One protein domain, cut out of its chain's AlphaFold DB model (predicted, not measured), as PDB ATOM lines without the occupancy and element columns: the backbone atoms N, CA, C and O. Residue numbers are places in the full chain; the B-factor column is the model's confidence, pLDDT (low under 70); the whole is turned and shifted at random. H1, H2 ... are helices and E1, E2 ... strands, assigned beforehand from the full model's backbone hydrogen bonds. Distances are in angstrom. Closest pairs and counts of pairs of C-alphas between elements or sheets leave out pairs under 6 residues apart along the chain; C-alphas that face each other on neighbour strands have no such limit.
ATOM      1  N   LEU A  69       1.762  28.242  36.435       94.56
ATOM      2  CA  LEU A  69       0.827  28.234  35.320       94.56
ATOM      3  C   LEU A  69       1.309  27.241  34.269       94.56
ATOM      4  O   LEU A  69       2.500  27.199  33.949       94.56
ATOM      5  N   LYS A  70       0.379  26.452  33.748       95.31
ATOM      6  CA  LYS A  70       0.535  25.688  32.515       95.31
ATOM      7  C   LYS A  70      -0.628  26.041  31.610       95.31
ATOM      8  O   LYS A  70      -1.735  26.233  32.104       95.31
ATOM      9  N   TYR A  71      -0.346  26.120  30.324       94.31
ATOM     10  CA  TYR A  71      -1.339  26.436  29.319       94.31
ATOM     11  C   TYR A  71      -1.414  25.285  28.333       94.31
ATOM     12  O   TYR A  71      -0.371  24.757  27.936       94.31
ATOM     13  N   ASP A  72      -2.629  24.938  27.948       91.94
ATOM     14  CA  ASP A  72      -2.913  24.006  26.868       91.94
ATOM     15  C   ASP A  72      -4.050  24.562  26.006       91.94
ATOM     16  O   ASP A  72      -4.769  25.469  26.432       91.94
ATOM     17  N   SER A  73      -4.208  24.046  24.791       89.88
ATOM     18  CA  SER A  73      -5.343  24.383  23.939       89.88
ATOM     19  C   SER A  73      -5.867  23.168  23.197       89.88
ATOM     20  O   SER A  73      -5.090  22.457  22.562       89.88
ATOM     21  N   TYR A  74      -7.183  22.981  23.207       86.94
ATOM     22  CA  TYR A  74      -7.841  21.834  22.585       86.94
ATOM     23  C   TYR A  74      -9.178  22.221  21.939       86.94
ATOM     24  O   TYR A  74      -9.679  23.338  22.107       86.94
ATOM     25  N   ILE A  75      -9.733  21.302  21.147       82.75
ATOM     26  CA  ILE A  75     -11.089  21.417  20.600       82.75
ATOM     27  C   ILE A  75     -12.058  20.868  21.652       82.75
ATOM     28  O   ILE A  75     -11.839  19.755  22.109       82.75
ATOM     29  N   PRO A  76     -13.105  21.601  22.057       82.88
ATOM     30  CA  PRO A  76     -14.047  21.095  23.054       82.88
ATOM     31  C   PRO A  76     -14.795  19.830  22.613       82.88
ATOM     32  O   PRO A  76     -15.214  19.744  21.458       82.88
ATOM     33  N   ASP A  77     -15.084  18.938  23.563       81.75
ATOM     34  CA  ASP A  77     -15.728  17.630  23.347       81.75
ATOM     35  C   ASP A  77     -17.011  17.696  22.497       81.75
ATOM     36  O   ASP A  77     -17.218  16.879  21.607       81.75
ATOM     37  N   TYR A  78     -17.867  18.707  22.698       75.94
ATOM     38  CA  TYR A  78     -19.112  18.846  21.924       75.94
ATOM     39  C   TYR A  78     -18.865  19.097  20.424       75.94
ATOM     40  O   TYR A  78     -19.708  18.782  19.584       75.94
ATOM     41  N   ARG A  79     -17.710  19.672  20.057       74.56
ATOM     42  CA  ARG A  79     -17.298  19.800  18.653       74.56
ATOM     43  C   ARG A  79     -16.701  18.500  18.133       74.56
ATOM     44  O   ARG A  79     -16.860  18.217  16.952       74.56
ATOM     45  N   GLU A  80     -16.051  17.708  18.982       72.88
ATOM     46  CA  GLU A  80     -15.579  16.369  18.610       72.88
ATOM     47  C   GLU A  80     -16.754  15.438  18.287       72.88
ATOM     48  O   GLU A  80     -16.727  14.759  17.262       72.88
ATOM     49  N   GLU A  81     -17.829  15.492  19.079       73.56
ATOM     50  CA  GLU A  81     -19.079  14.768  18.809       73.56
ATOM     51  C   GLU A  81     -19.680  15.173  17.452       73.56
ATOM     52  O   GLU A  81     -20.009  14.315  16.632       73.56
ATOM     53  N   ALA A  82     -19.730  16.476  17.152       71.38
ATOM     54  CA  ALA A  82     -20.178  16.969  15.849       71.38
ATOM     55  C   ALA A  82     -19.323  16.433  14.683       71.38
ATOM     56  O   ALA A  82     -19.857  16.083  13.630       71.38
ATOM     57  N   ILE A  83     -18.001  16.338  14.864       69.44
ATOM     58  CA  ILE A  83     -17.088  15.728  13.882       69.44
ATOM     59  C   ILE A  83     -17.399  14.238  13.705       69.44
ATOM     60  O   ILE A  83     -17.405  13.730  12.582       69.44
ATOM     61  N   GLU A  84     -17.647  13.517  14.796       71.31
ATOM     62  CA  GLU A  84     -17.968  12.094  14.749       71.31
ATOM     63  C   GLU A  84     -19.292  11.832  14.015       71.31
ATOM     64  O   GLU A  84     -19.385  10.929  13.178       71.31
ATOM     65  N   ASP A  85     -20.302  12.663  14.259       70.50
ATOM     66  CA  ASP A  85     -21.585  12.594  13.562       70.50
ATOM     67  C   ASP A  85     -21.448  12.893  12.065       70.50
ATOM     68  O   ASP A  85     -22.042  12.192  11.237       70.50
ATOM     69  N   LEU A  86     -20.592  13.850  11.689       67.12
ATOM     70  CA  LEU A  86     -20.239  14.100  10.289       67.12
ATOM     71  C   LEU A  86     -19.591  12.876   9.634       67.12
ATOM     72  O   LEU A  86     -19.969  12.513   8.522       67.12
ATOM     73  N   LYS A  87     -18.680  12.179  10.324       68.06
ATOM     74  CA  LYS A  87     -18.058  10.939   9.816       68.06
ATOM     75  C   LYS A  87     -19.090   9.826   9.600       68.06
ATOM     76  O   LYS A  87     -19.077   9.134   8.577       68.06
ATOM     77  N   LYS A  88     -20.034   9.669  10.535       71.50
ATOM     78  CA  LYS A  88     -21.160   8.725  10.392       71.50
ATOM     79  C   LYS A  88     -22.062   9.093   9.214       71.50
ATOM     80  O   LYS A  88     -22.646   8.210   8.590       71.50
ATOM     81  N   PHE A  89     -22.195  10.383   8.916       66.19
ATOM     82  CA  PHE A  89     -22.958  10.871   7.773       66.19
ATOM     83  C   PHE A  89     -22.211  10.667   6.446       66.19
ATOM     84  O   PHE A  89     -22.812  10.206   5.477       66.19
ATOM     85  N   GLN A  90     -20.898  10.912   6.421       62.12
ATOM     86  CA  GLN A  90     -20.028  10.704   5.262       62.12
ATOM     87  C   GLN A  90     -20.012   9.244   4.803       62.12
ATOM     88  O   GLN A  90     -20.287   8.968   3.637       62.12
ATOM     89  N   SER A  91     -19.772   8.308   5.724       62.66
ATOM     90  CA  SER A  91     -19.722   6.871   5.402       62.66
ATOM     91  C   SER A  91     -21.032   6.339   4.805       62.66
ATOM     92  O   SER A  91     -21.014   5.430   3.985       62.66
ATOM     93  N   LYS A  92     -22.181   6.941   5.147       61.78
ATOM     94  CA  LYS A  92     -23.486   6.601   4.554       61.78
ATOM     95  C   LYS A  92     -23.697   7.184   3.155       61.78
ATOM     96  O   LYS A  92     -24.545   6.679   2.427       61.78
ATOM     97  N   LEU A  93     -22.996   8.256   2.784       54.00
ATOM     98  CA  LEU A  93     -23.132   8.909   1.475       54.00
ATOM     99  C   LEU A  93     -22.251   8.269   0.396       54.00
ATOM    100  O   LEU A  93     -22.634   8.291  -0.776       54.00
ATOM    101  N   GLU A  94     -21.130   7.655   0.784       54.00
ATOM    102  CA  GLU A  94     -20.271   6.861  -0.112       54.00
ATOM    103  C   GLU A  94     -21.044   5.695  -0.766       54.00
ATOM    104  O   GLU A  94     -20.825   5.399  -1.940       54.00
ATOM    105  N   ASP A  95     -22.049   5.139  -0.077       55.31
ATOM    106  CA  ASP A  95     -22.939   4.081  -0.589       55.31
ATOM    107  C   ASP A  95     -24.020   4.573  -1.577       55.31
ATOM    108  O   ASP A  95     -24.535   3.787  -2.374       55.31
ATOM    109  N   TYR A  96     -24.379   5.864  -1.557       46.53
ATOM    110  CA  TYR A  96     -25.472   6.429  -2.372       46.53
ATOM    111  C   TYR A  96     -24.999   7.311  -3.530       46.53
ATOM    112  O   TYR A  96     -25.812   7.960  -4.192       46.53
ATOM    113  N   GLY A  97     -23.697   7.295  -3.819       52.19
ATOM    114  CA  GLY A  97     -23.139   7.871  -5.033       52.19
ATOM    115  C   GLY A  97     -23.423   9.362  -5.185       52.19
ATOM    116  O   GLY A  97     -24.013   9.759  -6.183       52.19
ATOM    117  N   HIS A  98     -22.973  10.202  -4.246       57.16
ATOM    118  CA  HIS A  98     -22.766  11.622  -4.545       57.16
ATOM    119  C   HIS A  98     -21.614  12.282  -3.776       57.16
ATOM    120  O   HIS A  98     -21.629  12.361  -2.553       57.16
ATOM    121  N   ASN A  99     -20.706  12.841  -4.591       60.12
ATOM    122  CA  ASN A  99     -19.754  13.939  -4.397       60.12
ATOM    123  C   ASN A  99     -19.202  14.143  -2.984       60.12
ATOM    124  O   ASN A  99     -19.752  14.912  -2.196       60.12
ATOM    125  N   GLU A 100     -18.012  13.587  -2.777       55.44
ATOM    126  CA  GLU A 100     -17.011  14.002  -1.789       55.44
ATOM    127  C   GLU A 100     -16.985  15.536  -1.594       55.44
ATOM    128  O   GLU A 100     -17.001  16.014  -0.464       55.44
ATOM    129  N   ASP A 101     -17.126  16.317  -2.676       55.38
ATOM    130  CA  ASP A 101     -17.238  17.785  -2.648       55.38
ATOM    131  C   ASP A 101     -18.384  18.335  -1.773       55.38
ATOM    132  O   ASP A 101     -18.227  19.370  -1.129       55.38
ATOM    133  N   ARG A 102     -19.556  17.683  -1.733       56.56
ATOM    134  CA  ARG A 102     -20.692  18.127  -0.898       56.56
ATOM    135  C   ARG A 102     -20.483  17.797   0.571       56.56
ATOM    136  O   ARG A 102     -20.913  18.568   1.422       56.56
ATOM    137  N   ILE A 103     -19.845  16.667   0.856       56.09
ATOM    138  CA  ILE A 103     -19.495  16.260   2.218       56.09
ATOM    139  C   ILE A 103     -18.420  17.201   2.755       56.09
ATOM    140  O   ILE A 103     -18.567  17.726   3.851       56.09
ATOM    141  N   LEU A 104     -17.401  17.499   1.947       56.06
ATOM    142  CA  LEU A 104     -16.376  18.493   2.258       56.06
ATOM    143  C   LEU A 104     -16.978  19.881   2.482       56.06
ATOM    144  O   LEU A 104     -16.602  20.547   3.439       56.06
ATOM    145  N   GLN A 105     -17.942  20.299   1.656       56.47
ATOM    146  CA  GLN A 105     -18.646  21.566   1.850       56.47
ATOM    147  C   GLN A 105     -19.461  21.576   3.151       56.47
ATOM    148  O   GLN A 105     -19.373  22.532   3.907       56.47
ATOM    149  N   PHE A 106     -20.205  20.510   3.456       54.59
ATOM    150  CA  PHE A 106     -20.992  20.423   4.689       54.59
ATOM    151  C   PHE A 106     -20.099  20.397   5.937       54.59
ATOM    152  O   PHE A 106     -20.356  21.117   6.894       54.59
ATOM    153  N   THR A 107     -19.001  19.639   5.903       55.94
ATOM    154  CA  THR A 107     -17.967  19.634   6.945       55.94
ATOM    155  C   THR A 107     -17.326  21.013   7.098       55.94
ATOM    156  O   THR A 107     -17.135  21.473   8.218       55.94
ATOM    157  N   HIS A 108     -17.044  21.708   5.992       57.72
ATOM    158  CA  HIS A 108     -16.547  23.084   6.005       57.72
ATOM    159  C   HIS A 108     -17.557  24.062   6.616       57.72
ATOM    160  O   HIS A 108     -17.157  24.955   7.353       57.72
ATOM    161  N   ASP A 109     -18.850  23.884   6.354       54.78
ATOM    162  CA  ASP A 109     -19.908  24.740   6.889       54.78
ATOM    163  C   ASP A 109     -20.150  24.472   8.390       54.78
ATOM    164  O   ASP A 109     -20.383  25.408   9.151       54.78
ATOM    165  N   TYR A 110     -20.042  23.213   8.836       51.84
ATOM    166  CA  TYR A 110     -20.300  22.783  10.221       51.84
ATOM    167  C   TYR A 110     -19.082  22.943  11.155       51.84
ATOM    168  O   TYR A 110     -19.233  23.176  12.355       51.84
ATOM    169  N   LEU A 111     -17.865  22.835  10.608       56.31
ATOM    170  CA  LEU A 111     -16.580  22.982  11.310       56.31
ATOM    171  C   LEU A 111     -15.811  24.232  10.870       56.31
ATOM    172  O   LEU A 111     -14.583  24.264  10.995       56.31
ATOM    173  N   ASN A 112     -16.507  25.219  10.301       63.00
ATOM    174  CA  ASN A 112     -15.885  26.403   9.720       63.00
ATOM    175  C   ASN A 112     -14.858  27.028  10.683       63.00
ATOM    176  O   ASN A 112     -14.985  26.934  11.905       63.00
ATOM    177  N   ILE A 113     -13.846  27.712  10.136       61.06
ATOM    178  CA  ILE A 113     -12.854  28.463  10.927       61.06
ATOM    179  C   ILE A 113     -13.550  29.481  11.855       61.06
ATOM    180  O   ILE A 113     -12.964  29.905  12.845       61.06
ATOM    181  N   PHE A 114     -14.801  29.835  11.553       72.56
ATOM    182  CA  PHE A 114     -15.651  30.734  12.319       72.56
ATOM    183  C   PHE A 114     -16.658  29.981  13.210       72.56
ATOM    184  O   PHE A 114     -17.277  29.011  12.776       72.56
ATOM    185  N   GLY A 115     -16.863  30.458  14.435       74.38
ATOM    186  CA  GLY A 115     -17.871  30.016  15.392       74.38
ATOM    187  C   GLY A 115     -17.452  30.246  16.848       74.38
ATOM    188  O   GLY A 115     -16.269  30.432  17.148       74.38
ATOM    189  N   ASP A 116     -18.433  30.176  17.749       74.31
ATOM    190  CA  ASP A 116     -18.227  30.264  19.199       74.31
ATOM    191  C   ASP A 116     -17.388  29.093  19.719       74.31
ATOM    192  O   ASP A 116     -17.665  27.928  19.439       74.31
ATOM    193  N   SER A 117     -16.381  29.379  20.529       73.19
ATOM    194  CA  SER A 117     -15.606  28.422  21.311       73.19
ATOM    195  C   SER A 117     -15.028  27.325  20.428       73.19
ATOM    196  O   SER A 117     -15.056  26.135  20.747       73.19
ATOM    197  N   ARG A 118     -14.499  27.748  19.272       78.19
ATOM    198  CA  ARG A 118     -13.810  26.896  18.301       78.19
ATOM    199  C   ARG A 118     -12.725  26.091  19.024       78.19
ATOM    200  O   ARG A 118     -12.569  24.888  18.792       78.19
ATOM    201  N   LYS A 119     -11.953  26.761  19.874       86.06
ATOM    202  CA  LYS A 119     -10.938  26.142  20.730       86.06
ATOM    203  C   LYS A 119     -11.095  26.656  22.146       86.06
ATOM    204  O   LYS A 119     -11.637  27.734  22.354       86.06
ATOM    205  N   VAL A 120     -10.600  25.895  23.105       90.12
ATOM    206  CA  VAL A 120     -10.516  26.320  24.500       90.12
ATOM    207  C   VAL A 120      -9.054  26.350  24.904       90.12
ATOM    208  O   VAL A 120      -8.313  25.419  24.601       90.12
ATOM    209  N   ILE A 121      -8.644  27.427  25.571       93.31
ATOM    210  CA  ILE A 121      -7.387  27.484  26.313       93.31
ATOM    211  C   ILE A 121      -7.679  27.031  27.740       93.31
ATOM    212  O   ILE A 121      -8.480  27.652  28.441       93.31
ATOM    213  N   GLU A 122      -7.000  25.981  28.186       94.25
ATOM    214  CA  GLU A 122      -6.977  25.599  29.593       94.25
ATOM    215  C   GLU A 122      -5.756  26.205  30.276       94.25
ATOM    216  O   GLU A 122      -4.613  26.008  29.861       94.25
ATOM    217  N   ILE A 123      -6.005  26.921  31.370       95.56
ATOM    218  CA  ILE A 123      -4.971  27.458  32.245       95.56
ATOM    219  C   ILE A 123      -4.992  26.663  33.547       95.56
ATOM    220  O   ILE A 123      -5.834  26.884  34.425       95.56
ATOM    221  N   SER A 124      -4.047  25.735  33.692       95.00
ATOM    222  CA  SER A 124      -3.851  24.993  34.936       95.00
ATOM    223  C   SER A 124      -2.988  25.805  35.900       95.00
ATOM    224  O   SER A 124      -1.833  26.134  35.618       95.00
ATOM    225  N   VAL A 125      -3.527  26.084  37.082       94.88
ATOM    226  CA  VAL A 125      -2.897  26.882  38.134       94.88
ATOM    227  C   VAL A 125      -2.635  26.013  39.351       94.88
ATOM    228  O   VAL A 125      -3.561  25.538  40.004       94.88
ATOM    229  N   LYS A 126      -1.365  25.865  39.727       94.38
ATOM    230  CA  LYS A 126      -0.970  25.243  40.997       94.38
ATOM    231  C   LYS A 126      -0.560  26.311  42.014       94.38
ATOM    232  O   LYS A 126       0.385  27.060  41.771       94.38
ATOM    233  N   LYS A 127      -1.238  26.350  43.168       91.19
ATOM    234  CA  LYS A 127      -0.973  27.255  44.308       91.19
ATOM    235  C   LYS A 127      -1.012  26.465  45.615       91.19
ATOM    236  O   LYS A 127      -2.058  25.931  45.956       91.19
ATOM    237  N   VAL A 128       0.099  26.412  46.359       81.81
ATOM    238  CA  VAL A 128       0.186  25.789  47.705       81.81
ATOM    239  C   VAL A 128      -0.567  24.442  47.774       81.81
ATOM    240  O   VAL A 128      -1.489  24.260  48.558       81.81
ATOM    241  N   GLN A 129      -0.205  23.513  46.882       76.44
ATOM    242  CA  GLN A 129      -0.800  22.167  46.740       76.44
ATOM    243  C   GLN A 129      -2.263  22.093  46.260       76.44
ATOM    244  O   GLN A 129      -2.774  20.993  46.073       76.44
ATOM    245  N   LYS A 130      -2.925  23.220  45.989       87.38
ATOM    246  CA  LYS A 130      -4.218  23.257  45.297       87.38
ATOM    247  C   LYS A 130      -4.007  23.437  43.796       87.38
ATOM    248  O   LYS A 130      -3.146  24.218  43.387       87.38
ATOM    249  N   ASN A 131      -4.811  22.732  43.007       92.25
ATOM    250  CA  ASN A 131      -4.850  22.857  41.556       92.25
ATOM    251  C   ASN A 131      -6.203  23.440  41.147       92.25
ATOM    252  O   ASN A 131      -7.241  23.003  41.643       92.25
ATOM    253  N   TYR A 132      -6.175  24.413  40.248       91.94
ATOM    254  CA  TYR A 132      -7.350  25.043  39.665       91.94
ATOM    255  C   TYR A 132      -7.189  25.015  38.155       91.94
ATOM    256  O   TYR A 132      -6.101  25.299  37.667       91.94
ATOM    257  N   ASN A 133      -8.267  24.728  37.438       93.62
ATOM    258  CA  ASN A 133      -8.295  24.840  35.988       93.62
ATOM    259  C   ASN A 133      -9.308  25.916  35.616       93.62
ATOM    260  O   ASN A 133     -10.448  25.890  36.104       93.62
ATOM    261  N   TYR A 134      -8.865  26.842  34.776       94.88
ATOM    262  CA  TYR A 134      -9.672  27.896  34.177       94.88
ATOM    263  C   TYR A 134      -9.743  27.642  32.684       94.88
ATOM    264  O   TYR A 134      -8.734  27.263  32.090       94.88
ATOM    265  N   LEU A 135     -10.920  27.836  32.104       92.69
ATOM    266  CA  LEU A 135     -11.126  27.660  30.675       92.69
ATOM    267  C   LEU A 135     -11.449  29.013  30.050       92.69
ATOM    268  O   LEU A 135     -12.285  29.751  30.577       92.69
ATOM    269  N   MET A 136     -10.807  29.306  28.924       93.50
ATOM    270  CA  MET A 136     -11.124  30.453  28.081       93.50
ATOM    271  C   MET A 136     -11.530  29.974  26.692       93.50
ATOM    272  O   MET A 136     -10.809  29.177  26.091       93.50
ATOM    273  N   GLY A 137     -12.664  30.446  26.185       91.06
ATOM    274  CA  GLY A 137     -13.128  30.143  24.832       91.06
ATOM    275  C   GLY A 137     -12.421  31.026  23.808       91.06
ATOM    276  O   GLY A 137     -12.278  32.221  24.029       91.06
ATOM    277  N   ILE A 138     -11.953  30.445  22.705       91.25
ATOM    278  CA  ILE A 138     -11.536  31.180  21.510       91.25
ATOM    279  C   ILE A 138     -12.694  31.130  20.522       91.25
ATOM    280  O   ILE A 138     -12.959  30.086  19.916       91.25
ATOM    281  N   ASP A 139     -13.339  32.271  20.350       87.81
ATOM    282  CA  ASP A 139     -14.405  32.498  19.390       87.81
ATOM    283  C   ASP A 139     -13.808  33.184  18.150       87.81
ATOM    284  O   ASP A 139     -12.913  34.023  18.268       87.81
ATOM    285  N   ILE A 140     -14.241  32.813  16.944       86.88
ATOM    286  CA  ILE A 140     -13.720  33.385  15.690       86.88
ATOM    287  C   ILE A 140     -14.908  33.745  14.803       86.88
ATOM    288  O   ILE A 140     -15.725  32.888  14.507       86.88
ATOM    289  N   PHE A 141     -15.015  34.972  14.312       82.12
ATOM    290  CA  PHE A 141     -16.159  35.416  13.511       82.12
ATOM    291  C   PHE A 141     -15.717  36.214  12.296       82.12
ATOM    292  O   PHE A 141     -14.674  36.869  12.312       82.12
ATOM    293  N   GLN A 142     -16.528  36.202  11.237       76.56
ATOM    294  CA  GLN A 142     -16.362  37.179  10.165       76.56
ATOM    295  C   GLN A 142     -16.897  38.517  10.671       76.56
ATOM    296  O   GLN A 142     -17.953  38.571  11.298       76.56
ATOM    297  N   SER A 143     -16.204  39.615  10.375       71.19
ATOM    298  CA  SER A 143     -16.598  40.925  10.912       71.19
ATOM    299  C   SER A 143     -18.008  41.361  10.506       71.19
ATOM    300  O   SER A 143     -18.677  42.054  11.264       71.19
ATOM    301  N   LYS A 144     -18.475  40.927   9.333       63.66
ATOM    302  CA  LYS A 144     -19.822  41.218   8.826       63.66
ATOM    303  C   LYS A 144     -20.954  40.480   9.561       63.66
ATOM    304  O   LYS A 144     -22.103  40.830   9.332       63.66
ATOM    305  N   ASP A 145     -20.643  39.470  10.378       55.28
ATOM    306  CA  ASP A 145     -21.641  38.622  11.050       55.28
ATOM    307  C   ASP A 145     -21.968  39.117  12.478       55.28
ATOM    308  O   ASP A 145     -22.816  38.541  13.155       55.28
ATOM    309  N   LEU A 146     -21.315  40.191  12.947       53.56
ATOM    310  CA  LEU A 146     -21.466  40.745  14.295       53.56
ATOM    311  C   LEU A 146     -22.091  42.150  14.249       53.56
ATOM    312  O   LEU A 146     -21.374  43.151  14.218       53.56
ATOM    313  N   ASP A 147     -23.424  42.228  14.284       50.53
ATOM    314  CA  ASP A 147     -24.167  43.502  14.346       50.53
ATOM    315  C   ASP A 147     -23.945  44.273  15.675       50.53
ATOM    316  O   ASP A 147     -24.074  45.497  15.691       50.53
ATOM    317  N   ASP A 148     -23.534  43.587  16.757       48.47
ATOM    318  CA  ASP A 148     -23.417  44.131  18.129       48.47
ATOM    319  C   ASP A 148     -21.981  44.132  18.722       48.47
ATOM    320  O   ASP A 148     -21.804  44.351  19.923       48.47
ATOM    321  N   SER A 149     -20.925  43.898  17.927       49.56
ATOM    322  CA  SER A 149     -19.538  43.946  18.445       49.56
ATOM    323  C   SER A 149     -18.944  45.362  18.436       49.56
ATOM    324  O   SER A 149     -19.216  46.163  17.543       49.56
ATOM    325  N   ASN A 150     -18.040  45.656  19.378       49.00
ATOM    326  CA  ASN A 150     -17.209  46.872  19.358       49.00
ATOM    327  C   ASN A 150     -16.119  46.842  18.264       49.00
ATOM    328  O   ASN A 150     -15.254  47.722  18.223       49.00
ATOM    329  N   ALA A 151     -16.113  45.825  17.398       51.16
ATOM    330  CA  ALA A 151     -15.050  45.634  16.436       51.16
ATOM    331  C   ALA A 151     -15.088  46.705  15.332       51.16
ATOM    332  O   ALA A 151     -16.151  47.015  14.780       51.16
ATOM    333  N   PRO A 152     -13.932  47.272  14.953       55.44
ATOM    334  CA  PRO A 152     -13.873  48.239  13.869       55.44
ATOM    335  C   PRO A 152     -14.345  47.601  12.556       55.44
ATOM    336  O   PRO A 152     -13.885  46.519  12.197       55.44
ATOM    337  N   LYS A 153     -15.191  48.308  11.792       59.34
ATOM    338  CA  LYS A 153     -15.767  47.873  10.495       59.34
ATOM    339  C   LYS A 153     -14.738  47.584   9.380       59.34
ATOM    340  O   LYS A 153     -15.109  47.404   8.224       59.34
ATOM    341  N   GLU A 154     -13.450  47.595   9.705       74.50
ATOM    342  CA  GLU A 154     -12.308  47.512   8.792       74.50
ATOM    343  C   GLU A 154     -11.599  46.144   8.839       74.50
ATOM    344  O   GLU A 154     -10.689  45.886   8.043       74.50
ATOM    345  N   PHE A 155     -11.992  45.258   9.762       82.06
ATOM    346  CA  PHE A 155     -11.401  43.926   9.897       82.06
ATOM    347  C   PHE A 155     -12.169  42.869   9.102       82.06
ATOM    348  O   PHE A 155     -13.378  42.956   8.941       82.06
ATOM    349  N   ASP A 156     -11.473  41.857   8.591       79.88
ATOM    350  CA  ASP A 156     -12.112  40.705   7.949       79.88
ATOM    351  C   ASP A 156     -12.628  39.708   8.994       79.88
ATOM    352  O   ASP A 156     -13.700  39.119   8.831       79.88
ATOM    353  N   VAL A 157     -11.847  39.518  10.062       85.38
ATOM    354  CA  VAL A 157     -12.056  38.499  11.094       85.38
ATOM    355  C   VAL A 157     -11.894  39.109  12.479       85.38
ATOM    356  O   VAL A 157     -10.968  39.885  12.719       85.38
ATOM    357  N   ILE A 158     -12.770  38.708  13.392       87.88
ATOM    358  CA  ILE A 158     -12.707  39.033  14.815       87.88
ATOM    359  C   ILE A 158     -12.460  37.735  15.570       87.88
ATOM    360  O   ILE A 158     -13.104  36.726  15.301       87.88
ATOM    361  N   VAL A 159     -11.503  37.751  16.485       90.69
ATOM    362  CA  VAL A 159     -11.171  36.635  17.364       90.69
ATOM    363  C   VAL A 159     -11.355  37.120  18.788       90.69
ATOM    364  O   VAL A 159     -10.710  38.090  19.175       90.69
ATOM    365  N   THR A 160     -12.186  36.443  19.566       91.19
ATOM    366  CA  THR A 160     -12.431  36.798  20.962       91.19
ATOM    367  C   THR A 160     -11.896  35.693  21.856       91.19
ATOM    368  O   THR A 160     -12.180  34.517  21.645       91.19
ATOM    369  N   LEU A 161     -11.082  36.061  22.843       93.31
ATOM    370  CA  LEU A 161     -10.718  35.179  23.944       93.31
ATOM    371  C   LEU A 161     -11.639  35.492  25.121       93.31
ATOM    372  O   LEU A 161     -11.460  36.507  25.786       93.31
ATOM    373  N   THR A 162     -12.604  34.626  25.386       90.81
ATOM    374  CA  THR A 162     -13.623  34.834  26.413       90.81
ATOM    375  C   THR A 162     -13.241  34.088  27.692       90.81
ATOM    376  O   THR A 162     -13.119  32.863  27.694       90.81
ATOM    377  N   ASP A 163     -13.033  34.817  28.792       90.38
ATOM    378  CA  ASP A 163     -12.793  34.230  30.121       90.38
ATOM    379  C   ASP A 163     -14.080  33.616  30.703       90.38
ATOM    380  O   ASP A 163     -15.183  33.863  30.225       90.38
ATOM    381  N   SER A 164     -13.962  32.852  31.788       84.00
ATOM    382  CA  SER A 164     -15.093  32.243  32.500       84.00
ATOM    383  C   SER A 164     -15.860  31.173  31.725       84.00
ATOM    384  O   SER A 164     -17.012  30.888  32.055       84.00
ATOM    385  N   TYR A 165     -15.216  30.487  30.775       78.25
ATOM    386  CA  TYR A 165     -15.856  29.419  29.996       78.25
ATOM    387  C   TYR A 165     -16.352  28.249  30.872       78.25
ATOM    388  O   TYR A 165     -17.351  27.607  30.565       78.25
ATOM    389  N   ASN A 166     -15.703  27.996  32.015       80.44
ATOM    390  CA  ASN A 166     -16.153  27.030  33.026       80.44
ATOM    391  C   ASN A 166     -16.710  27.686  34.302       80.44
ATOM    392  O   ASN A 166     -16.604  27.103  35.384       80.44
ATOM    393  N   LEU A 167     -17.267  28.898  34.188       86.62
ATOM    394  CA  LEU A 167     -17.789  29.705  35.301       86.62
ATOM    395  C   LEU A 167     -16.732  30.115  36.345       86.62
ATOM    396  O   LEU A 167     -17.084  30.500  37.461       86.62
ATOM    397  N   LYS A 168     -15.439  30.032  36.006       89.44
ATOM    398  CA  LYS A 168     -14.335  30.538  36.833       89.44
ATOM    399  C   LYS A 168     -13.587  31.624  36.085       89.44
ATOM    400  O   LYS A 168     -13.107  31.379  34.983       89.44
ATOM    401  N   ASN A 169     -13.436  32.780  36.712       92.38
ATOM    402  CA  ASN A 169     -12.843  33.949  36.087       92.38
ATOM    403  C   ASN A 169     -11.345  34.009  36.408       92.38
ATOM    404  O   ASN A 169     -10.943  34.401  37.504       92.38
ATOM    405  N   PHE A 170     -10.502  33.585  35.464       95.12
ATOM    406  CA  PHE A 170      -9.049  33.612  35.664       95.12
ATOM    407  C   PHE A 170      -8.533  35.040  35.851       95.12
ATOM    408  O   PHE A 170      -7.571  35.273  36.594       95.12
ATOM    409  N   THR A 171      -9.165  35.996  35.175       94.44
ATOM    410  CA  THR A 171      -8.767  37.396  35.197       94.44
ATOM    411  C   THR A 171      -8.952  37.987  36.593       94.44
ATOM    412  O   THR A 171      -8.020  38.569  37.154       94.44
ATOM    413  N   GLU A 172     -10.120  37.771  37.193       93.81
ATOM    414  CA  GLU A 172     -10.458  38.197  38.553       93.81
ATOM    415  C   GLU A 172      -9.677  37.422  39.615       93.81
ATOM    416  O   GLU A 172      -9.142  38.033  40.540       93.81
ATOM    417  N   ASP A 173      -9.560  36.099  39.476       93.00
ATOM    418  CA  ASP A 173      -8.952  35.256  40.507       93.00
ATOM    419  C   ASP A 173      -7.421  35.390  40.542       93.00
ATOM    420  O   ASP A 173      -6.805  35.352  41.615       93.00
ATOM    421  N   ILE A 174      -6.778  35.558  39.379       94.19
ATOM    422  CA  ILE A 174      -5.319  35.467  39.235       94.19
ATOM    423  C   ILE A 174      -4.719  36.711  38.577       94.19
ATOM    424  O   ILE A 174      -3.861  37.347  39.189       94.19
ATOM    425  N   TYR A 175      -5.121  37.047  37.349       94.94
ATOM    426  CA  TYR A 175      -4.437  38.057  36.525       94.94
ATOM    427  C   TYR A 175      -4.396  39.441  37.190       94.94
ATOM    428  O   TYR A 175      -3.333  40.052  37.310       94.94
ATOM    429  N   ASN A 176      -5.533  39.911  37.703       94.81
ATOM    430  CA  ASN A 176      -5.638  41.216  38.356       94.81
ATOM    431  C   ASN A 176      -4.891  41.276  39.702       94.81
ATOM    432  O   ASN A 176      -4.601  42.361  40.196       94.81
ATOM    433  N   ASN A 177      -4.540  40.118  40.272       93.12
ATOM    434  CA  ASN A 177      -3.905  39.988  41.586       93.12
ATOM    435  C   ASN A 177      -2.395  39.689  41.519       93.12
ATOM    436  O   ASN A 177      -1.790  39.350  42.540       93.12
ATOM    437  N   VAL A 178      -1.777  39.761  40.339       93.25
ATOM    438  CA  VAL A 178      -0.319  39.646  40.169       93.25
ATOM    439  C   VAL A 178       0.273  40.965  39.675       93.25
ATOM    440  O   VAL A 178      -0.445  41.849  39.220       93.25
ATOM    441  N   SER A 179       1.593  41.118  39.782       91.50
ATOM    442  CA  SER A 179       2.269  42.334  39.323       91.50
ATOM    443  C   SER A 179       2.083  42.573  37.822       91.50
ATOM    444  O   SER A 179       1.866  41.639  37.048       91.50
ATOM    445  N   VAL A 180       2.269  43.823  37.392       89.88
ATOM    446  CA  VAL A 180       2.213  44.221  35.972       89.88
ATOM    447  C   VAL A 180       3.180  43.396  35.109       89.88
ATOM    448  O   VAL A 180       2.869  43.046  33.969       89.88
ATOM    449  N   THR A 181       4.340  43.022  35.653       88.50
ATOM    450  CA  THR A 181       5.313  42.175  34.953       88.50
ATOM    451  C   THR A 181       4.742  40.777  34.696       88.50
ATOM    452  O   THR A 181       4.850  40.254  33.584       88.50
ATOM    453  N   PHE A 182       4.076  40.178  35.689       92.69
ATOM    454  CA  PHE A 182       3.393  38.896  35.507       92.69
ATOM    455  C   PHE A 182       2.171  39.013  34.599       92.69
ATOM    456  O   PHE A 182       1.984  38.136  33.759       92.69
ATOM    457  N   GLN A 183       1.389  40.090  34.700       93.94
ATOM    458  CA  GLN A 183       0.281  40.368  33.781       93.94
ATOM    459  C   GLN A 183       0.769  40.424  32.332       93.94
ATOM    460  O   GLN A 183       0.200  39.777  31.459       93.94
ATOM    461  N   THR A 184       1.876  41.124  32.074       91.19
ATOM    462  CA  THR A 184       2.479  41.217  30.736       91.19
ATOM    463  C   THR A 184       2.910  39.844  30.224       91.19
ATOM    464  O   THR A 184       2.638  39.493  29.078       91.19
ATOM    465  N   LYS A 185       3.538  39.028  31.080       91.12
ATOM    466  CA  LYS A 185       3.926  37.660  30.721       91.12
ATOM    467  C   LYS A 185       2.709  36.790  30.392       91.12
ATOM    468  O   LYS A 185       2.702  36.147  29.350       91.12
ATOM    469  N   ILE A 186       1.694  36.780  31.256       93.94
ATOM    470  CA  ILE A 186       0.460  36.002  31.063       93.94
ATOM    471  C   ILE A 186      -0.242  36.423  29.773       93.94
ATOM    472  O   ILE A 186      -0.615  35.565  28.977       93.94
ATOM    473  N   LYS A 187      -0.361  37.737  29.541       94.06
ATOM    474  CA  LYS A 187      -0.899  38.300  28.303       94.06
ATOM    475  C   LYS A 187      -0.167  37.735  27.090       94.06
ATOM    476  O   LYS A 187      -0.810  37.209  26.194       94.06
ATOM    477  N   ASN A 188       1.163  37.814  27.069       92.06
ATOM    478  CA  ASN A 188       1.957  37.335  25.939       92.06
ATOM    479  C   ASN A 188       1.817  35.819  25.736       92.06
ATOM    480  O   ASN A 188       1.650  35.379  24.602       92.06
ATOM    481  N   ASP A 189       1.841  35.033  26.817       92.38
ATOM    482  CA  ASP A 189       1.644  33.580  26.761       92.38
ATOM    483  C   ASP A 189       0.274  33.239  26.133       92.38
ATOM    484  O   ASP A 189       0.205  32.435  25.204       92.38
ATOM    485  N   CYS A 190      -0.801  33.901  26.574       92.81
ATOM    486  CA  CYS A 190      -2.152  33.687  26.043       92.81
ATOM    487  C   CYS A 190      -2.296  34.181  24.596       92.81
ATOM    488  O   CYS A 190      -2.842  33.468  23.760       92.81
ATOM    489  N   MET A 191      -1.759  35.359  24.265       92.75
ATOM    490  CA  MET A 191      -1.784  35.897  22.900       92.75
ATOM    491  C   MET A 191      -1.064  34.978  21.911       92.75
ATOM    492  O   MET A 191      -1.577  34.722  20.826       92.75
ATOM    493  N   ASN A 192       0.088  34.423  22.297       92.31
ATOM    494  CA  ASN A 192       0.816  33.464  21.468       92.31
ATOM    495  C   ASN A 192      -0.001  32.188  21.213       92.31
ATOM    496  O   ASN A 192       0.059  31.632  20.115       92.31
ATOM    497  N   LEU A 193      -0.775  31.729  22.202       92.44
ATOM    498  CA  LEU A 193      -1.680  30.591  22.035       92.44
ATOM    499  C   LEU A 193      -2.834  30.927  21.095       92.44
ATOM    500  O   LEU A 193      -3.128  30.126  20.212       92.44
ATOM    501  N   VAL A 194      -3.455  32.101  21.232       92.38
ATOM    502  CA  VAL A 194      -4.510  32.554  20.312       92.38
ATOM    503  C   VAL A 194      -3.970  32.635  18.881       92.38
ATOM    504  O   VAL A 194      -4.542  32.032  17.978       92.38
ATOM    505  N   GLU A 195      -2.821  33.280  18.675       91.69
ATOM    506  CA  GLU A 195      -2.173  33.394  17.360       91.69
ATOM    507  C   GLU A 195      -1.806  32.033  16.762       91.69
ATOM    508  O   GLU A 195      -2.045  31.780  15.580       91.69
ATOM    509  N   GLY A 196      -1.275  31.121  17.581       88.94
ATOM    510  CA  GLY A 196      -1.013  29.743  17.173       88.94
ATOM    511  C   GLY A 196      -2.278  29.013  16.723       88.94
ATOM    512  O   GLY A 196      -2.229  28.208  15.794       88.94
ATOM    513  N   ASN A 197      -3.412  29.337  17.341       84.56
ATOM    514  CA  ASN A 197      -4.692  28.692  17.101       84.56
ATOM    515  C   ASN A 197      -5.473  29.232  15.903       84.56
ATOM    516  O   ASN A 197      -6.353  28.517  15.421       84.56
ATOM    517  N   ILE A 198      -5.110  30.405  15.386       86.62
ATOM    518  CA  ILE A 198      -5.705  31.003  14.181       86.62
ATOM    519  C   ILE A 198      -4.827  30.855  12.931       86.62
ATOM    520  O   ILE A 198      -5.155  31.409  11.884       86.62
ATOM    521  N   LYS A 199      -3.729  30.084  12.996       83.62
ATOM    522  CA  LYS A 199      -2.856  29.806  11.836       83.62
ATOM    523  C   LYS A 199      -3.601  29.224  10.634       83.62
ATOM    524  O   LYS A 199      -3.213  29.475   9.500       83.62
ATOM    525  N   GLU A 200      -4.697  28.500  10.866       76.44
ATOM    526  CA  GLU A 200      -5.573  27.962   9.815       76.44
ATOM    527  C   GLU A 200      -6.118  29.065   8.879       76.44
ATOM    528  O   GLU A 200      -6.373  28.810   7.703       76.44
ATOM    529  N   LEU A 201      -6.205  30.323   9.335       80.94
ATOM    530  CA  LEU A 201      -6.582  31.460   8.488       80.94
ATOM    531  C   LEU A 201      -5.571  31.745   7.364       80.94
ATOM    532  O   LEU A 201      -5.951  32.327   6.348       80.94
ATOM    533  N   GLU A 202      -4.309  31.316   7.479       82.50
ATOM    534  CA  GLU A 202      -3.336  31.415   6.379       82.50
ATOM    535  C   GLU A 202      -3.809  30.646   5.142       82.50
ATOM    536  O   GLU A 202      -3.655  31.119   4.014       82.50
ATOM    537  N   ASN A 203      -4.447  29.491   5.346       73.88
ATOM    538  CA  ASN A 203      -5.005  28.690   4.264       73.88
ATOM    539  C   ASN A 203      -6.167  29.428   3.583       73.88
ATOM    540  O   ASN A 203      -6.244  29.468   2.351       73.88
ATOM    541  N   PHE A 204      -7.023  30.099   4.360       71.19
ATOM    542  CA  PHE A 204      -8.084  30.947   3.810       71.19
ATOM    543  C   PHE A 204      -7.517  32.134   3.014       71.19
ATOM    544  O   PHE A 204      -8.013  32.448   1.927       71.19
ATOM    545  N   ALA A 205      -6.438  32.759   3.497       70.69
ATOM    546  CA  ALA A 205      -5.762  33.863   2.813       70.69
ATOM    547  C   ALA A 205      -5.205  33.408   1.453       70.69
ATOM    548  O   ALA A 205      -5.374  34.089   0.439       70.69
ATOM    549  N   SER A 206      -4.605  32.215   1.405       74.69
ATOM    550  CA  SER A 206      -4.093  31.600   0.177       74.69
ATOM    551  C   SER A 206      -5.186  31.270  -0.832       74.69
ATOM    552  O   SER A 206      -5.057  31.617  -2.008       74.69
ATOM    553  N   ILE A 207      -6.286  30.652  -0.388       66.50
ATOM    554  CA  ILE A 207      -7.416  30.300  -1.262       66.50
ATOM    555  C   ILE A 207      -8.051  31.560  -1.858       66.50
ATOM    556  O   ILE A 207      -8.311  31.620  -3.062       66.50
ATOM    557  N   SER A 208      -8.268  32.577  -1.024       63.78
ATOM    558  CA  SER A 208      -8.852  33.858  -1.436       63.78
ATOM    559  C   SER A 208      -7.862  34.781  -2.158       63.78
ATOM    560  O   SER A 208      -8.271  35.810  -2.698       63.78
ATOM    561  N   LYS A 209      -6.571  34.414  -2.204       74.88
ATOM    562  CA  LYS A 209      -5.464  35.180  -2.803       74.88
ATOM    563  C   LYS A 209      -5.387  36.626  -2.305       74.88
ATOM    564  O   LYS A 209      -4.986  37.524  -3.047       74.88
ATOM    565  N   ARG A 210      -5.754  36.862  -1.046       80.56
ATOM    566  CA  ARG A 210      -5.714  38.185  -0.416       80.56
ATOM    567  C   ARG A 210      -5.228  38.089   1.021       80.56
ATOM    568  O   ARG A 210      -5.257  37.029   1.634       80.56
ATOM    569  N   LYS A 211      -4.776  39.222   1.555       84.44
ATOM    570  CA  LYS A 211      -4.501  39.351   2.987       84.44
ATOM    571  C   LYS A 211      -5.817  39.387   3.769       84.44
ATOM    572  O   LYS A 211      -6.820  39.871   3.240       84.44
ATOM    573  N   ILE A 212      -5.770  38.898   5.003       82.50
ATOM    574  CA  ILE A 212      -6.880  38.923   5.959       82.50
ATOM    575  C   ILE A 212      -6.483  39.834   7.115       82.50
ATOM    576  O   ILE A 212      -5.466  39.582   7.768       82.50
ATOM    577  N   SER A 213      -7.259  40.882   7.374       89.44
ATOM    578  CA  SER A 213      -7.120  41.680   8.594       89.44
ATOM    579  C   SER A 213      -7.835  40.987   9.757       89.44
ATOM    580  O   SER A 213      -9.014  40.651   9.665       89.44
ATOM    581  N   VAL A 214      -7.123  40.769  10.864       90.94
ATOM    582  CA  VAL A 214      -7.652  40.105  12.063       90.94
ATOM    583  C   VAL A 214      -7.585  41.054  13.255       90.94
ATOM    584  O   VAL A 214      -6.523  41.613  13.548       90.94
ATOM    585  N   TYR A 215      -8.713  41.210  13.943       92.19
ATOM    586  CA  TYR A 215      -8.806  41.849  15.250       92.19
ATOM    587  C   TYR A 215      -8.899  40.774  16.329       92.19
ATOM    588  O   TYR A 215      -9.722  39.873  16.216       92.19
ATOM    589  N   ILE A 216      -8.054  40.851  17.351       92.88
ATOM    590  CA  ILE A 216      -8.052  39.936  18.489       92.88
ATOM    591  C   ILE A 216      -8.439  40.730  19.732       92.88
ATOM    592  O   ILE A 216      -7.683  41.602  20.164       92.88
ATOM    593  N   GLU A 217      -9.592  40.401  20.299       91.94
ATOM    594  CA  GLU A 217     -10.105  40.928  21.558       91.94
ATOM    595  C   GLU A 217      -9.820  39.923  22.676       91.94
ATOM    596  O   GLU A 217     -10.130  38.735  22.559       91.94
ATOM    597  N   THR A 218      -9.194  40.373  23.763       92.75
ATOM    598  CA  THR A 218      -8.903  39.501  24.913       92.75
ATOM    599  C   THR A 218      -9.113  40.242  26.230       92.75
ATOM    600  O   THR A 218      -8.925  41.459  26.274       92.75
ATOM    601  N   PRO A 219      -9.367  39.541  27.353       91.56
ATOM    602  CA  PRO A 219      -9.421  40.156  28.682       91.56
ATOM    603  C   PRO A 219      -8.100  40.825  29.093       91.56
ATOM    604  O   PRO A 219      -8.060  41.602  30.043       91.56
ATOM    605  N   PHE A 220      -7.006  40.540  28.382       91.62
ATOM    606  CA  PHE A 220      -5.678  41.099  28.630       91.62
ATOM    607  C   PHE A 220      -5.362  42.301  27.719       91.62
ATOM    608  O   PHE A 220      -4.269  42.880  27.776       91.62
ATOM    609  N   GLY A 221      -6.304  42.680  26.855       89.31
ATOM    610  CA  GLY A 221      -6.218  43.770  25.895       89.31
ATOM    611  C   GLY A 221      -5.996  43.308  24.459       89.31
ATOM    612  O   GLY A 221      -5.568  42.183  24.192       89.31
ATOM    613  N   ASP A 222      -6.240  44.236  23.545       91.75
ATOM    614  CA  ASP A 222      -6.499  43.898  22.149       91.75
ATOM    615  C   ASP A 222      -5.244  43.946  21.276       91.75
ATOM    616  O   ASP A 222      -4.232  44.577  21.612       91.75
ATOM    617  N   LYS A 223      -5.308  43.273  20.125       92.38
ATOM    618  CA  LYS A 223      -4.255  43.278  19.108       92.38
ATOM    619  C   LYS A 223      -4.850  43.189  17.711       92.38
ATOM    620  O   LYS A 223      -5.792  42.448  17.465       92.38
ATOM    621  N   SER A 224      -4.230  43.881  16.767       92.50
ATOM    622  CA  SER A 224      -4.531  43.737  15.343       92.50
ATOM    623  C   SER A 224      -3.355  43.099  14.619       92.50
ATOM    624  O   SER A 224      -2.196  43.411  14.909       92.50
ATOM    625  N   LEU A 225      -3.638  42.222  13.660       93.94
ATOM    626  CA  LEU A 225      -2.623  41.626  12.796       93.94
ATOM    627  C   LEU A 225      -3.157  41.394  11.382       93.94
ATOM    628  O   LEU A 225      -4.358  41.460  11.128       93.94
ATOM    629  N   VAL A 226      -2.245  41.142  10.444       92.25
ATOM    630  CA  VAL A 226      -2.590  40.859   9.048       92.25
ATOM    631  C   VAL A 226      -1.986  39.522   8.651       92.25
ATOM    632  O   VAL A 226      -0.765  39.368   8.628       92.25
ATOM    633  N   ILE A 227      -2.846  38.574   8.292       88.38
ATOM    634  CA  ILE A 227      -2.446  37.254   7.814       88.38
ATOM    635  C   ILE A 227      -2.260  37.326   6.302       88.38
ATOM    636  O   ILE A 227      -3.128  37.810   5.570       88.38
ATOM    637  N   SER A 228      -1.095  36.890   5.831       89.38
ATOM    638  CA  SER A 228      -0.760  36.874   4.405       89.38
ATOM    639  C   SER A 228      -0.919  35.469   3.819       89.38
ATOM    640  O   SER A 228      -0.737  34.497   4.548       89.38
ATOM    641  N   PRO A 229      -1.202  35.354   2.509       82.81
ATOM    642  CA  PRO A 229      -1.171  34.076   1.808       82.81
ATOM    643  C   PRO A 229       0.142  33.323   2.049       82.81
ATOM    644  O   PRO A 229       1.229  33.897   1.925       82.81
ATOM    645  N   ASN A 230       0.040  32.034   2.357       81.88
ATOM    646  CA  ASN A 230       1.171  31.115   2.345       81.88
ATOM    647  C   ASN A 230       1.457  30.618   0.908       81.88
ATOM    648  O   ASN A 230       0.756  30.952  -0.047       81.88
ATOM    649  N   LYS A 231       2.537  29.845   0.729       78.25
ATOM    650  CA  LYS A 231       2.938  29.320  -0.591       78.25
ATOM    651  C   LYS A 231       2.180  28.058  -1.017       78.25
ATOM    652  O   LYS A 231       2.426  27.584  -2.123       78.25
ATOM    653  N   LYS A 232       1.315  27.505  -0.157       72.44
ATOM    654  CA  LYS A 232       0.607  26.256  -0.441       72.44
ATOM    655  C   LYS A 232      -0.426  26.491  -1.542       72.44
ATOM    656  O   LYS A 232      -1.161  27.481  -1.542       72.44
ATOM    657  N   THR A 233      -0.468  25.579  -2.498       67.56
ATOM    658  CA  THR A 233      -1.485  25.511  -3.544       67.56
ATOM    659  C   THR A 233      -2.837  25.116  -2.950       67.56
ATOM    660  O   THR A 233      -2.925  24.550  -1.861       67.56
ATOM    661  N   LYS A 234      -3.918  25.394  -3.688       61.94
ATOM    662  CA  LYS A 234      -5.274  24.999  -3.281       61.94
ATOM    663  C   LYS A 234      -5.379  23.483  -3.057       61.94
ATOM    664  O   LYS A 234      -6.011  23.070  -2.098       61.94
ATOM    665  N   GLU A 235      -4.725  22.682  -3.899       62.03
ATOM    666  CA  GLU A 235      -4.684  21.217  -3.778       62.03
ATOM    667  C   GLU A 235      -3.934  20.755  -2.521       62.03
ATOM    668  O   GLU A 235      -4.428  19.886  -1.809       62.03
ATOM    669  N   GLU A 236      -2.791  21.369  -2.193       66.31
ATOM    670  CA  GLU A 236      -2.043  21.064  -0.962       66.31
ATOM    671  C   GLU A 236      -2.839  21.411   0.302       66.31
ATOM    672  O   GLU A 236      -2.828  20.646   1.262       66.31
ATOM    673  N   ILE A 237      -3.561  22.535   0.290       61.94
ATOM    674  CA  ILE A 237      -4.419  22.950   1.406       61.94
ATOM    675  C   ILE A 237      -5.582  21.968   1.579       61.94
ATOM    676  O   ILE A 237      -5.827  21.500   2.687       61.94
ATOM    677  N   THR A 238      -6.284  21.619   0.494       59.31
ATOM    678  CA  THR A 238      -7.381  20.640   0.541       59.31
ATOM    679  C   THR A 238      -6.893  19.278   1.045       59.31
ATOM    680  O   THR A 238      -7.564  18.650   1.859       59.31
ATOM    681  N   LYS A 239      -5.702  18.837   0.621       62.47
ATOM    682  CA  LYS A 239      -5.105  17.576   1.072       62.47
ATOM    683  C   LYS A 239      -4.757  17.584   2.565       62.47
ATOM    684  O   LYS A 239      -5.035  16.604   3.242       62.47
ATOM    685  N   GLU A 240      -4.204  18.680   3.085       62.22
ATOM    686  CA  GLU A 240      -3.871  18.833   4.511       62.22
ATOM    687  C   GLU A 240      -5.117  18.778   5.406       62.22
ATOM    688  O   GLU A 240      -5.110  18.099   6.429       62.22
ATOM    689  N   TYR A 241      -6.214  19.431   5.002       55.75
ATOM    690  CA  TYR A 241      -7.492  19.320   5.715       55.75
ATOM    691  C   TYR A 241      -7.995  17.870   5.763       55.75
ATOM    692  O   TYR A 241      -8.447  17.412   6.812       55.75
ATOM    693  N   ASN A 242      -7.861  17.132   4.658       51.62
ATOM    694  CA  ASN A 242      -8.243  15.723   4.598       51.62
ATOM    695  C   ASN A 242      -7.338  14.841   5.478       51.62
ATOM    696  O   ASN A 242      -7.839  13.974   6.187       51.62
ATOM    697  N   GLU A 243      -6.025  15.084   5.494       49.91
ATOM    698  CA  GLU A 243      -5.067  14.358   6.341       49.91
ATOM    699  C   GLU A 243      -5.301  14.610   7.841       49.91
ATOM    700  O   GLU A 243      -5.272  13.658   8.615       49.91
ATOM    701  N   ILE A 244      -5.614  15.843   8.261       50.41
ATOM    702  CA  ILE A 244      -5.947  16.163   9.665       50.41
ATOM    703  C   ILE A 244      -7.196  15.398  10.128       50.41
ATOM    704  O   ILE A 244      -7.219  14.847  11.232       50.41
ATOM    705  N   LEU A 245      -8.229  15.327   9.280       42.59
ATOM    706  CA  LEU A 245      -9.455  14.572   9.567       42.59
ATOM    707  C   LEU A 245      -9.187  13.060   9.710       42.59
ATOM    708  O   LEU A 245      -9.834  12.401  10.536       42.59
ATOM    709  N   ILE A 246      -8.222  12.532   8.946       41.03
ATOM    710  CA  ILE A 246      -7.767  11.131   8.981       41.03
ATOM    711  C   ILE A 246      -6.898  10.850  10.217       41.03
ATOM    712  O   ILE A 246      -7.166   9.891  10.934       41.03
ATOM    713  N   GLU A 247      -5.909  11.691  10.535       38.22
ATOM    714  CA  GLU A 247      -5.015  11.495  11.692       38.22
ATOM    715  C   GLU A 247      -5.795  11.489  13.020       38.22
ATOM    716  O   GLU A 247      -5.485  10.743  13.951       38.22
ATOM    717  N   TRP A 248      -6.860  12.288  13.101       37.34
ATOM    718  CA  TRP A 248      -7.794  12.272  14.228       37.34
ATOM    719  C   TRP A 248      -8.645  11.003  14.281       37.34
ATOM    720  O   TRP A 248      -8.954  10.523  15.365       37.34
ATOM    721  N   TRP A 249      -9.022  10.445  13.127       30.56
ATOM    722  CA  TRP A 249      -9.747   9.174  13.058       30.56
ATOM    723  C   TRP A 249      -8.891   8.004  13.559       30.56
ATOM    724  O   TRP A 249      -9.362   7.205  14.365       30.56
ATOM    725  N   GLU A 250      -7.617   7.959  13.174       31.84
ATOM    726  CA  GLU A 250      -6.684   6.915  13.615       31.84
ATOM    727  C   GLU A 250      -6.357   6.992  15.113       31.84
ATOM    728  O   GLU A 250      -6.148   5.962  15.744       31.84
ATOM    729  N   LYS A 251      -6.353   8.195  15.707       35.84
ATOM    730  CA  LYS A 251      -6.150   8.395  17.156       35.84
ATOM    731  C   LYS A 251      -7.383   8.075  18.013       35.84
ATOM    732  O   LYS A 251      -7.251   7.982  19.230       35.84
ATOM    733  N   SER A 252      -8.556   7.935  17.393       31.70
ATOM    734  CA  SER A 252      -9.837   7.629  18.052       31.70
ATOM    735  C   SER A 252     -10.240   6.143  18.005       31.70
ATOM    736  O   SER A 252     -11.310   5.793  18.502       31.70
TER     737      SER A 252
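Overview. This is residues 69 to 252 of the 253 residues of the protein "Phage protein" of Vagococcus fluvialis bH819 (UniProt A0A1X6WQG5). A six-stranded sheet, curled like part of a barrel, wraps round helix H4. Off the sheet, at one end of the long axis, H1 and H2 run side by side in opposite directions, and H6 passes near H1. The printed part has 184 residues, with six named helices and six named strands that follow each other as E1 H1 H2 E2 E3 E4 H3 H4 H5 E5 E6 H6; the mixed sheet's order is E1 E2 E3 E4 E5 E6, with E4 and E5 parallel and the other neighbours antiparallel. The class is mixed, helices and strands; the whole is compact, with a radius of gyration of the C-alphas of 18.5 A, and only just elongated, spanning 60 by 40 by 32 A.

Along the chain. Find C-alpha 69 at (0.827, 28.234, 35.320), where E1, residues 69 to 74, begins. Next come H1, residues 77 to 94, 26.2 A long, and H2, residues 100 to 110. E2, residues 115 to 127, is 33.6 A long, and E3, residues 130 to 142, is 39.7 A. Then read E4, residues 157 to 162, H3, residues 170 to 173, and H4, residues 180 to 197, which starts at (2.213, 44.221, 35.972) and runs 25.4 A. H5 is residues 201 to 208, E5 212 to 217, E6 223 to 227; H6, residues 234 to 251, 26.3 A long, ends at (-6.150, 8.395, 17.156).

Arrangement. Start at edge strand E1, where N 72 and O 122 of E2 are 3.0 A apart. E2, E3 and E4 form a meander, each strand the antiparallel neighbour of the one before: look at N 121 and O 136, 2.8 A, and N 139 and O 160, 2.8 A. E4, H3 H4 H5, E5 is a strand-helix-strand unit, two parallel neighbour strands with helices between; N 159 and O 215 are 2.8 A apart. In the hairpin E5 and E6, N 214 and O 225 are 2.9 A apart. H4 on one face of the sheet makes two layers, a helix layer and a sheet layer; the closest C-alphas of H4 and E3 are those of Val 194 and Ile 138, 7.3 A apart. H3 only grazes the sheet. H5 and H6 only just touch, with 3 pairs of C-alphas within 8 A, the closest Ile 207 and Lys 234, 6.1 A; H6 uses residues 234 to 237 alone. H1 and H2 are close but not clearly touching, the closest C-alphas being Gln 90 and Ile 103, 6.4 A. Every O i to N i+4 pair is within hydrogen-bond range in H2, H4, H5 and H6; H1 has 13 of 14, and H3 is too short for one.

Size, cuts and confidence. The C-alphas farthest apart, Gly 97 and Ser 179, are 61.6 A apart. The printed part has no cut, and its long link is residues 143 to 156. Confidence is under 70 in 60 residues, among them 89 to 113, 144 to 153 and 233 to 252.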